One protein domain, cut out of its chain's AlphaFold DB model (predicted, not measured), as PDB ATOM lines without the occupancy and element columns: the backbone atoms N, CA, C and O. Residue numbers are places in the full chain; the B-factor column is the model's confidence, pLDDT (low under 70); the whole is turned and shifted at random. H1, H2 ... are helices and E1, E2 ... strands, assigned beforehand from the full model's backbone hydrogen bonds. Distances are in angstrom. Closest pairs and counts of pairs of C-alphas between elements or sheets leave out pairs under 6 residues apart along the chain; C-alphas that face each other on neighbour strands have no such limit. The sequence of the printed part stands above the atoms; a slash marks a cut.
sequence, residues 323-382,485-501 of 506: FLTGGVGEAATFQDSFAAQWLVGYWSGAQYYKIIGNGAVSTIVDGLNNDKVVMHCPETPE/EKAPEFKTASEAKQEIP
ATOM      1  N   PHE A 323     147.445 170.719 155.307       89.69
ATOM      2  CA  PHE A 323     146.567 169.561 155.181       89.69
ATOM      3  C   PHE A 323     145.313 169.764 156.040       89.69
ATOM      4  O   PHE A 323     145.357 170.421 157.079       89.69
ATOM      5  N   LEU A 324     144.178 169.230 155.583       87.06
ATOM      6  CA  LEU A 324     142.863 169.429 156.214       87.06
ATOM      7  C   LEU A 324     142.280 168.151 156.826       87.06
ATOM      8  O   LEU A 324     141.213 168.182 157.432       87.06
ATOM      9  N   THR A 325     142.949 167.014 156.637       79.81
ATOM     10  CA  THR A 325     142.455 165.719 157.111       79.81
ATOM     11  C   THR A 325     142.448 165.632 158.637       79.81
ATOM     12  O   THR A 325     143.376 166.098 159.304       79.81
ATOM     13  N   GLY A 326     141.407 164.987 159.175       72.81
ATOM     14  CA  GLY A 326     141.309 164.590 160.580       72.81
ATOM     15  C   GLY A 326     142.183 163.376 160.930       72.81
ATOM     16  O   GLY A 326     142.575 163.244 162.089       72.81
ATOM     17  N   GLY A 327     142.538 162.552 159.936       83.44
ATOM     18  CA  GLY A 327     143.441 161.400 160.054       83.44
ATOM     19  C   GLY A 327     144.908 161.770 159.820       83.44
ATOM     20  O   GLY A 327     145.295 162.898 160.100       83.44
ATOM     21  N   VAL A 328     145.705 160.832 159.299       88.94
ATOM     22  CA  VAL A 328     147.130 161.016 158.946       88.94
ATOM     23  C   VAL A 328     147.290 162.055 157.835       88.94
ATOM     24  O   VAL A 328     146.520 162.027 156.874       88.94
ATOM     25  N   GLY A 329     148.275 162.950 157.944       90.12
ATOM     26  CA  GLY A 329     148.544 163.941 156.899       90.12
ATOM     27  C   GLY A 329     149.887 164.652 157.025       90.12
ATOM     28  O   GLY A 329     150.501 164.681 158.089       90.12
ATOM     29  N   GLU A 330     150.323 165.245 155.920       93.56
ATOM     30  CA  GLU A 330     151.601 165.929 155.756       93.56
ATOM     31  C   GLU A 330     151.427 167.254 154.999       93.56
ATOM     32  O   GLU A 330     150.561 167.375 154.131       93.56
ATOM     33  N   ALA A 331     152.248 168.261 155.308       94.12
ATOM     34  CA  ALA A 331     152.246 169.524 154.566       94.12
ATOM     35  C   ALA A 331     153.058 169.434 153.264       94.12
ATOM     36  O   ALA A 331     152.718 170.095 152.282       94.12
ATOM     37  N   ALA A 332     154.123 168.626 153.256       93.19
ATOM     38  CA  ALA A 332     154.922 168.342 152.070       93.19
ATOM     39  C   ALA A 332     155.574 166.953 152.133       93.19
ATOM     40  O   ALA A 332     155.916 166.452 153.207       93.19
ATOM     41  N   THR A 333     155.792 166.372 150.954       91.50
ATOM     42  CA  THR A 333     156.516 165.116 150.749       91.50
ATOM     43  C   THR A 333     157.660 165.336 149.774       91.50
ATOM     44  O   THR A 333     157.457 165.886 148.692       91.50
ATOM     45  N   PHE A 334     158.840 164.842 150.130       91.50
ATOM     46  CA  PHE A 334     160.021 164.817 149.277       91.50
ATOM     47  C   PHE A 334     160.490 163.376 149.133       91.50
ATOM     48  O   PHE A 334     160.481 162.632 150.109       91.50
ATOM     49  N   GLN A 335     160.887 162.979 147.929       89.44
ATOM     50  CA  GLN A 335     161.357 161.629 147.644       89.44
ATOM     51  C   GLN A 335     162.460 161.684 146.589       89.44
ATOM     52  O   GLN A 335     162.385 162.499 145.667       89.44
ATOM     53  N   ASP A 336     163.450 160.804 146.696       87.44
ATOM     54  CA  ASP A 336     164.457 160.611 145.655       87.44
ATOM     55  C   ASP A 336     164.149 159.406 144.739       87.44
ATOM     56  O   ASP A 336     163.116 158.731 144.833       87.44
ATOM     57  N   SER A 337     165.046 159.138 143.789       85.12
ATOM     58  CA  SER A 337     164.944 157.976 142.901       85.12
ATOM     59  C   SER A 337     165.315 156.644 143.567       85.12
ATOM     60  O   SER A 337     165.036 155.599 142.988       85.12
ATOM     61  N   PHE A 338     165.926 156.669 144.753       86.12
ATOM     62  CA  PHE A 338     166.385 155.503 145.516       86.12
ATOM     63  C   PHE A 338     165.439 155.142 146.672       86.12
ATOM     64  O   PHE A 338     165.793 154.344 147.536       86.12
ATOM     65  N   ALA A 339     164.217 155.684 146.643       82.38
ATOM     66  CA  ALA A 339     163.142 155.463 147.605       82.38
ATOM     67  C   ALA A 339     163.374 156.047 149.010       82.38
ATOM     68  O   ALA A 339     162.586 155.754 149.909       82.38
ATOM     69  N   ALA A 340     164.372 156.915 149.201       89.38
ATOM     70  CA  ALA A 340     164.445 157.736 150.405       89.38
ATOM     71  C   ALA A 340     163.316 158.774 150.388       89.38
ATOM     72  O   ALA A 340     163.020 159.365 149.342       89.38
ATOM     73  N   GLN A 341     162.676 158.986 151.539       90.94
ATOM     74  CA  GLN A 341     161.533 159.886 151.659       90.94
ATOM     75  C   GLN A 341     161.616 160.752 152.915       90.94
ATOM     76  O   GLN A 341     162.085 160.314 153.966       90.94
ATOM     77  N   TRP A 342     161.111 161.981 152.799       93.06
ATOM     78  CA  TRP A 342     161.026 162.960 153.877       93.06
ATOM     79  C   TRP A 342     159.643 163.608 153.893       93.06
ATOM     80  O   TRP A 342     159.158 164.108 152.874       93.06
ATOM     81  N   LEU A 343     159.007 163.608 155.061       93.69
ATOM     82  CA  LEU A 343     157.721 164.252 155.309       93.69
ATOM     83  C   LEU A 343     157.944 165.479 156.191       93.69
ATOM     84  O   LEU A 343     158.615 165.387 157.219       93.69
ATOM     85  N   VAL A 344     157.370 166.618 155.801       94.44
ATOM     86  CA  VAL A 344     157.470 167.883 156.545       94.44
ATOM     87  C   VAL A 344     156.100 168.265 157.095       94.44
ATOM     88  O   VAL A 344     155.107 168.248 156.363       94.44
ATOM     89  N   GLY A 345     156.053 168.613 158.385       94.06
ATOM     90  CA  GLY A 345     154.810 168.908 159.099       94.06
ATOM     91  C   GLY A 345     153.866 167.708 159.081       94.06
ATOM     92  O   GLY A 345     152.759 167.805 158.558       94.06
ATOM     93  N   TYR A 346     154.338 166.567 159.583       93.62
ATOM     94  CA  TYR A 346     153.637 165.289 159.514       93.62
ATOM     95  C   TYR A 346     152.874 164.995 160.805       93.62
ATOM     96  O   TYR A 346     153.409 165.135 161.904       93.62
ATOM     97  N   TRP A 347     151.631 164.552 160.663       92.69
ATOM     98  CA  TRP A 347     150.799 164.017 161.729       92.69
ATOM     99  C   TRP A 347     150.560 162.530 161.480       92.69
ATOM    100  O   TRP A 347     149.875 162.163 160.525       92.69
ATOM    101  N   SER A 348     151.080 161.679 162.366       90.12
ATOM    102  CA  SER A 348     151.011 160.217 162.226       90.12
ATOM    103  C   SER A 348     149.665 159.601 162.607       90.12
ATOM    104  O   SER A 348     149.497 158.389 162.519       90.12
ATOM    105  N   GLY A 349     148.709 160.408 163.078       89.31
ATOM    106  CA  GLY A 349     147.523 159.923 163.789       89.31
ATOM    107  C   GLY A 349     147.700 159.884 165.310       89.31
ATOM    108  O   GLY A 349     146.699 159.857 166.021       89.31
ATOM    109  N   ALA A 350     148.943 159.945 165.802       89.69
ATOM    110  CA  ALA A 350     149.263 159.958 167.230       89.69
ATOM    111  C   ALA A 350     150.256 161.061 167.633       89.69
ATOM    112  O   ALA A 350     150.207 161.528 168.767       89.69
ATOM    113  N   GLN A 351     151.154 161.479 166.737       91.00
ATOM    114  CA  GLN A 351     152.259 162.398 167.032       91.00
ATOM    115  C   GLN A 351     152.494 163.387 165.895       91.00
ATOM    116  O   GLN A 351     152.227 163.086 164.725       91.00
ATOM    117  N   TYR A 352     153.025 164.560 166.250       92.12
ATOM    118  CA  TYR A 352     153.515 165.536 165.287       92.12
ATOM    119  C   TYR A 352     155.025 165.431 165.130       92.12
ATOM    120  O   TYR A 352     155.774 165.507 166.100       92.12
ATOM    121  N   TYR A 353     155.457 165.379 163.876       92.88
ATOM    122  CA  TYR A 353     156.855 165.467 163.490       92.88
ATOM    123  C   TYR A 353     157.062 166.729 162.668       92.88
ATOM    124  O   TYR A 353     156.362 166.977 161.680       92.88
ATOM    125  N   LYS A 354     158.063 167.524 163.051       93.25
ATOM    126  CA  LYS A 354     158.506 168.656 162.229       93.25
ATOM    127  C   LYS A 354     159.030 168.143 160.888       93.25
ATOM    128  O   LYS A 354     158.589 168.613 159.842       93.25
ATOM    129  N   ILE A 355     159.930 167.159 160.943       93.56
ATOM    130  CA  ILE A 355     160.473 166.418 159.803       93.56
ATOM    131  C   ILE A 355     160.662 164.961 160.244       93.56
ATOM    132  O   ILE A 355     161.160 164.727 161.343       93.56
ATOM    133  N   ILE A 356     160.270 164.001 159.405       92.44
ATOM    134  CA  ILE A 356     160.551 162.567 159.582       92.44
ATOM    135  C   ILE A 356     160.931 161.952 158.232       92.44
ATOM    136  O   ILE A 356     160.318 162.270 157.212       92.44
ATOM    137  N   GLY A 357     161.948 161.093 158.205       92.94
ATOM    138  CA  GLY A 357     162.440 160.493 156.967       92.94
ATOM    139  C   GLY A 357     163.742 159.721 157.145       92.94
ATOM    140  O   GLY A 357     164.203 159.518 158.265       92.94
ATOM    141  N   ASN A 358     164.330 159.285 156.033       91.31
ATOM    142  CA  ASN A 358     165.621 158.597 156.030       91.31
ATOM    143  C   ASN A 358     166.800 159.577 156.213       91.31
ATOM    144  O   ASN A 358     166.769 160.696 155.699       91.31
ATOM    145  N   GLY A 359     167.885 159.109 156.841       91.38
ATOM    146  CA  GLY A 359     169.133 159.869 157.014       91.38
ATOM    147  C   GLY A 359     169.212 160.650 158.332       91.38
ATOM    148  O   GLY A 359     168.244 160.701 159.080       91.38
ATOM    149  N   ALA A 360     170.379 161.240 158.607       92.62
ATOM    150  CA  ALA A 360     170.660 161.943 159.862       92.62
ATOM    151  C   ALA A 360     170.198 163.409 159.842       92.62
ATOM    152  O   ALA A 360     170.406 164.124 158.857       92.62
ATOM    153  N   VAL A 361     169.674 163.901 160.967       92.56
ATOM    154  CA  VAL A 361     169.381 165.334 161.158       92.56
ATOM    155  C   VAL A 361     170.657 166.079 161.552       92.56
ATOM    156  O   VAL A 361     171.366 165.687 162.478       92.56
ATOM    157  N   SER A 362     170.983 167.150 160.826       94.38
ATOM    158  CA  SER A 362     172.240 167.890 161.000       94.38
ATOM    159  C   SER A 362     172.054 169.390 160.768       94.38
ATOM    160  O   SER A 362     171.117 169.810 160.091       94.38
ATOM    161  N   THR A 363     172.974 170.191 161.299       95.62
ATOM    162  CA  THR A 363     173.112 171.628 161.032       95.62
ATOM    163  C   THR A 363     174.495 171.941 160.453       95.62
ATOM    164  O   THR A 363     175.367 171.072 160.381       95.62
ATOM    165  N   ILE A 364     174.694 173.185 160.024       96.62
ATOM    166  CA  ILE A 364     175.954 173.691 159.481       96.62
ATOM    167  C   ILE A 364     176.521 174.731 160.451       96.62
ATOM    168  O   ILE A 364     175.809 175.652 160.852       96.62
ATOM    169  N   VAL A 365     177.803 174.601 160.794       96.75
ATOM    170  CA  VAL A 365     178.549 175.548 161.640       96.75
ATOM    171  C   VAL A 365     179.818 176.027 160.929       96.75
ATOM    172  O   VAL A 365     180.224 175.450 159.918       96.75
ATOM    173  N   ASP A 366     180.433 177.094 161.438       97.31
ATOM    174  CA  ASP A 366     181.732 177.568 160.954       97.31
ATOM    175  C   ASP A 366     182.874 176.727 161.538       97.31
ATOM    176  O   ASP A 366     182.945 176.489 162.746       97.31
ATOM    177  N   GLY A 367     183.765 176.269 160.661       94.50
ATOM    178  CA  GLY A 367     185.027 175.629 160.999       94.50
ATOM    179  C   GLY A 367     186.106 176.645 161.372       94.50
ATOM    180  O   GLY A 367     185.918 177.860 161.290       94.50
ATOM    181  N   LEU A 368     187.283 176.145 161.756       94.62
ATOM    182  CA  LEU A 368     188.406 176.988 162.193       94.62
ATOM    183  C   LEU A 368     188.893 177.967 161.110       94.62
ATOM    184  O   LEU A 368     189.505 178.978 161.446       94.62
ATOM    185  N   ASN A 369     188.614 177.691 159.833       95.88
ATOM    186  CA  ASN A 369     189.018 178.526 158.705       95.88
ATOM    187  C   ASN A 369     187.823 179.244 158.039       95.88
ATOM    188  O   ASN A 369     187.930 179.644 156.881       95.88
ATOM    189  N   ASN A 370     186.692 179.406 158.747       93.06
ATOM    190  CA  ASN A 370     185.404 179.909 158.224       93.06
ATOM    191  C   ASN A 370     184.798 179.059 157.088       93.06
ATOM    192  O   ASN A 370     183.914 179.508 156.354       93.06
ATOM    193  N   ASP A 371     185.269 177.825 156.928       96.31
ATOM    194  CA  ASP A 371     184.654 176.814 156.083       96.31
ATOM    195  C   ASP A 371     183.373 176.278 156.735       96.31
ATOM    196  O   ASP A 371     183.270 176.175 157.953       96.31
ATOM    197  N   LYS A 372     182.363 175.945 155.929       97.00
ATOM    198  CA  LYS A 372     181.110 175.380 156.444       97.00
ATOM    199  C   LYS A 372     181.291 173.887 156.715       97.00
ATOM    200  O   LYS A 372     181.530 173.127 155.779       97.00
ATOM    201  N   VAL A 373     181.131 173.470 157.970       96.00
ATOM    202  CA  VAL A 373     181.243 172.067 158.405       96.00
ATOM    203  C   VAL A 373     179.924 171.556 158.990       96.00
ATOM    204  O   VAL A 373     179.089 172.333 159.455       96.00
ATOM    205  N   VAL A 374     179.709 170.239 158.944       96.81
ATOM    206  CA  VAL A 374     178.467 169.591 159.405       96.81
ATOM    207  C   VAL A 374     178.556 169.252 160.896       96.81
ATOM    208  O   VAL A 374     179.546 168.680 161.344       96.81
ATOM    209  N   MET A 375     177.499 169.558 161.651       95.38
ATOM    210  CA  MET A 375     177.310 169.141 163.044       95.38
ATOM    211  C   MET A 375     176.009 168.342 163.169       95.38
ATOM    212  O   MET A 375     174.955 168.793 162.722       95.38
ATOM    213  N   HIS A 376     176.075 167.154 163.766       94.75
ATOM    214  CA  HIS A 376     174.941 166.229 163.854       94.75
ATOM    215  C   HIS A 376     174.115 166.427 165.130       94.75
ATOM    216  O   HIS A 376     174.663 166.712 166.195       94.75
ATOM    217  N   CYS A 377     172.801 166.226 165.027       91.94
ATOM    218  CA  CYS A 377     171.915 166.129 166.184       91.94
ATOM    219  C   CYS A 377     171.939 164.699 166.763       91.94
ATOM    220  O   CYS A 377     171.994 163.741 165.990       91.94
ATOM    221  N   PRO A 378     171.861 164.517 168.093       91.50
ATOM    222  CA  PRO A 378     171.640 163.199 168.683       91.50
ATOM    223  C   PRO A 378     170.266 162.628 168.299       91.50
ATOM    224  O   PRO A 378     169.258 163.327 168.403       91.50
ATOM    225  N   GLU A 379     170.219 161.350 167.918       91.00
ATOM    226  CA  GLU A 379     168.973 160.598 167.722       91.00
ATOM    227  C   GLU A 379     168.724 159.671 168.915       91.00
ATOM    228  O   GLU A 379     169.626 158.965 169.375       91.00
ATOM    229  N   THR A 380     167.495 159.672 169.433       93.31
ATOM    230  CA  THR A 380     167.117 158.935 170.643       93.31
ATOM    231  C   THR A 380     165.952 157.986 170.369       93.31
ATOM    232  O   THR A 380     165.060 158.321 169.595       93.31
ATOM    233  N   PRO A 381     165.892 156.814 171.035       91.69
ATOM    234  CA  PRO A 381     164.736 155.923 170.932       91.69
ATOM    235  C   PRO A 381     163.433 156.499 171.493       91.69
ATOM    236  O   PRO A 381     162.384 155.937 171.212       91.69
ATOM    237  N   GLU A 382     163.518 157.536 172.330       91.69
ATOM    238  CA  GLU A 382     162.412 158.192 173.036       91.69
ATOM    239  C   GLU A 382     162.367 159.686 172.677       91.69
ATOM    240  O   GLU A 382     163.398 160.273 172.337       91.69
ATOM    241  N   GLU A 485     158.768 153.829 167.745       88.44
ATOM    242  CA  GLU A 485     157.515 153.733 166.998       88.44
ATOM    243  C   GLU A 485     157.707 153.182 165.572       88.44
ATOM    244  O   GLU A 485     158.767 153.297 164.948       88.44
ATOM    245  N   LYS A 486     156.640 152.585 165.029       87.44
ATOM    246  CA  LYS A 486     156.625 152.154 163.630       87.44
ATOM    247  C   LYS A 486     156.789 153.386 162.734       87.44
ATOM    248  O   LYS A 486     156.052 154.361 162.873       87.44
ATOM    249  N   ALA A 487     157.725 153.305 161.790       87.38
ATOM    250  CA  ALA A 487     157.903 154.334 160.776       87.38
ATOM    251  C   ALA A 487     156.594 154.576 159.991       87.38
ATOM    252  O   ALA A 487     155.785 153.647 159.854       87.38
ATOM    253  N   PRO A 488     156.386 155.791 159.451       86.12
ATOM    254  CA  PRO A 488     155.268 156.070 158.559       86.12
ATOM    255  C   PRO A 488     155.184 155.032 157.440       86.12
ATOM    256  O   PRO A 488     156.209 154.597 156.909       86.12
ATOM    257  N   GLU A 489     153.966 154.661 157.046       78.00
ATOM    258  CA  GLU A 489     153.784 153.919 155.801       78.00
ATOM    259  C   GLU A 489     154.087 154.865 154.641       78.00
ATOM    260  O   GLU A 489     153.267 155.683 154.221       78.00
ATOM    261  N   PHE A 490     155.331 154.801 154.176       74.44
ATOM    262  CA  PHE A 490     155.777 155.516 152.998       74.44
ATOM    263  C   PHE A 490     154.986 155.008 151.795       74.44
ATOM    264  O   PHE A 490     155.012 153.817 151.481       74.44
ATOM    265  N   LYS A 491     154.272 155.921 151.129       62.75
ATOM    266  CA  LYS A 491     153.566 155.624 149.878       62.75
ATOM    267  C   LYS A 491     154.593 155.047 148.904       62.75
ATOM    268  O   LYS A 491     155.574 155.719 148.577       62.75
ATOM    269  N   THR A 492     154.412 153.798 148.477       53.84
ATOM    270  CA  THR A 492     155.389 153.159 147.592       53.84
ATOM    271  C   THR A 492     155.468 153.925 146.271       53.84
ATOM    272  O   THR A 492     154.496 154.543 145.827       53.84
ATOM    273  N   ALA A 493     156.631 153.898 145.613       50.38
ATOM    274  CA  ALA A 493     156.834 154.619 144.357       50.38
ATOM    275  C   ALA A 493     155.794 154.259 143.271       50.38
ATOM    276  O   ALA A 493     155.535 155.090 142.410       50.38
ATOM    277  N   SER A 494     155.168 153.078 143.322       47.81
ATOM    278  CA  SER A 494     154.089 152.661 142.412       47.81
ATOM    279  C   SER A 494     152.702 153.203 142.771       47.81
ATOM    280  O   SER A 494     151.869 153.347 141.886       47.81
ATOM    281  N   GLU A 495     152.438 153.518 144.039       47.78
ATOM    282  CA  GLU A 495     151.160 154.105 144.478       47.78
ATOM    283  C   GLU A 495     151.166 155.639 144.366       47.78
ATOM    284  O   GLU A 495     150.111 156.260 144.269       47.78
ATOM    285  N   ALA A 496     152.356 156.256 144.339       46.19
ATOM    286  CA  ALA A 496     152.543 157.707 144.248       46.19
ATOM    287  C   ALA A 496     152.912 158.225 142.841       46.19
ATOM    288  O   ALA A 496     152.870 159.437 142.616       46.19
ATOM    289  N   LYS A 497     153.297 157.353 141.895       50.25
ATOM    290  CA  LYS A 497     153.748 157.764 140.555       50.25
ATOM    291  C   LYS A 497     152.867 157.160 139.472       50.25
ATOM    292  O   LYS A 497     152.886 155.958 139.231       50.25
ATOM    293  N   GLN A 498     152.185 158.028 138.741       51.41
ATOM    294  CA  GLN A 498     151.792 157.737 137.372       51.41
ATOM    295  C   GLN A 498     152.744 158.522 136.472       51.41
ATOM    296  O   GLN A 498     152.769 159.753 136.525       51.41
ATOM    297  N   GLU A 499     153.588 157.825 135.705       52.34
ATOM    298  CA  GLU A 499     154.413 158.494 134.701       52.34
ATOM    299  C   GLU A 499     153.491 159.210 133.721       52.34
ATOM    300  O   GLU A 499     152.619 158.594 133.106       52.34
ATOM    301  N   ILE A 500     153.692 160.517 133.564       57.75
ATOM    302  CA  ILE A 500     153.073 161.244 132.467       57.75
ATOM    303  C   ILE A 500     153.800 160.773 131.208       57.75
ATOM    304  O   ILE A 500     155.008 161.022 131.097       57.75
ATOM    305  N   PRO A 501     153.125 160.099 130.256       50.88
ATOM    306  CA  PRO A 501     153.758 159.751 128.998       50.88
ATOM    307  C   PRO A 501     154.318 161.040 128.408       50.88
ATOM    308  O   PRO A 501     153.584 162.023 128.268       50.88
TER     309      PRO A 501
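What this domain is: This is residues 323 to 382 and 485 to 501 of the 506 residues of an uncharacterized protein of Flavobacterium sp. (UniProt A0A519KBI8). Look for a small antiparallel sheet, E1 - E2 - E3, and, set off from it along the longest axis, an antiparallel hairpin, E4 and E5; beyond a cut, a stretch reaches short H1, and residues 494 to 501 stick out. The 77 printed residues run E1 E2 E3 E4 E5 H1, mostly strand, under half in named elements. The whole is loose, radius of gyration of the C-alphas 16.2 A, spanning 47 by 38 by 22 A.

How they stand to each other: Start at inner strand E2, residues 341 to 347. With E1, residues 329 to 335, and E3, residues 352 to 357, it makes a meander, each strand the antiparallel neighbour of the one before. Within hydrogen-bond range are N 334 and O 342, 2.9 A, and N 345 and O 354, 2.9 A. Hairpin E4, residues 362 to 366, and E5, residues 372 to 376, has N 363 and O 375 at 2.8 A; E3 and E4 are apart. H1, residues 493 to 496, is not on the three-strand sheet; it is too short for an O i to N i+4 pair.

Where its parts are: Find C-alpha 329 at (148.544, 163.941, 156.899); E1 runs 16.0 A from there, E2 15.3 A. H1 ends at C-alpha 496, (152.543, 157.707, 144.248).

The domain as a whole: C-alphas 382 and 485 are 9.0 A apart across the cut. Confidence is low, under 70, at residues 491 to 501.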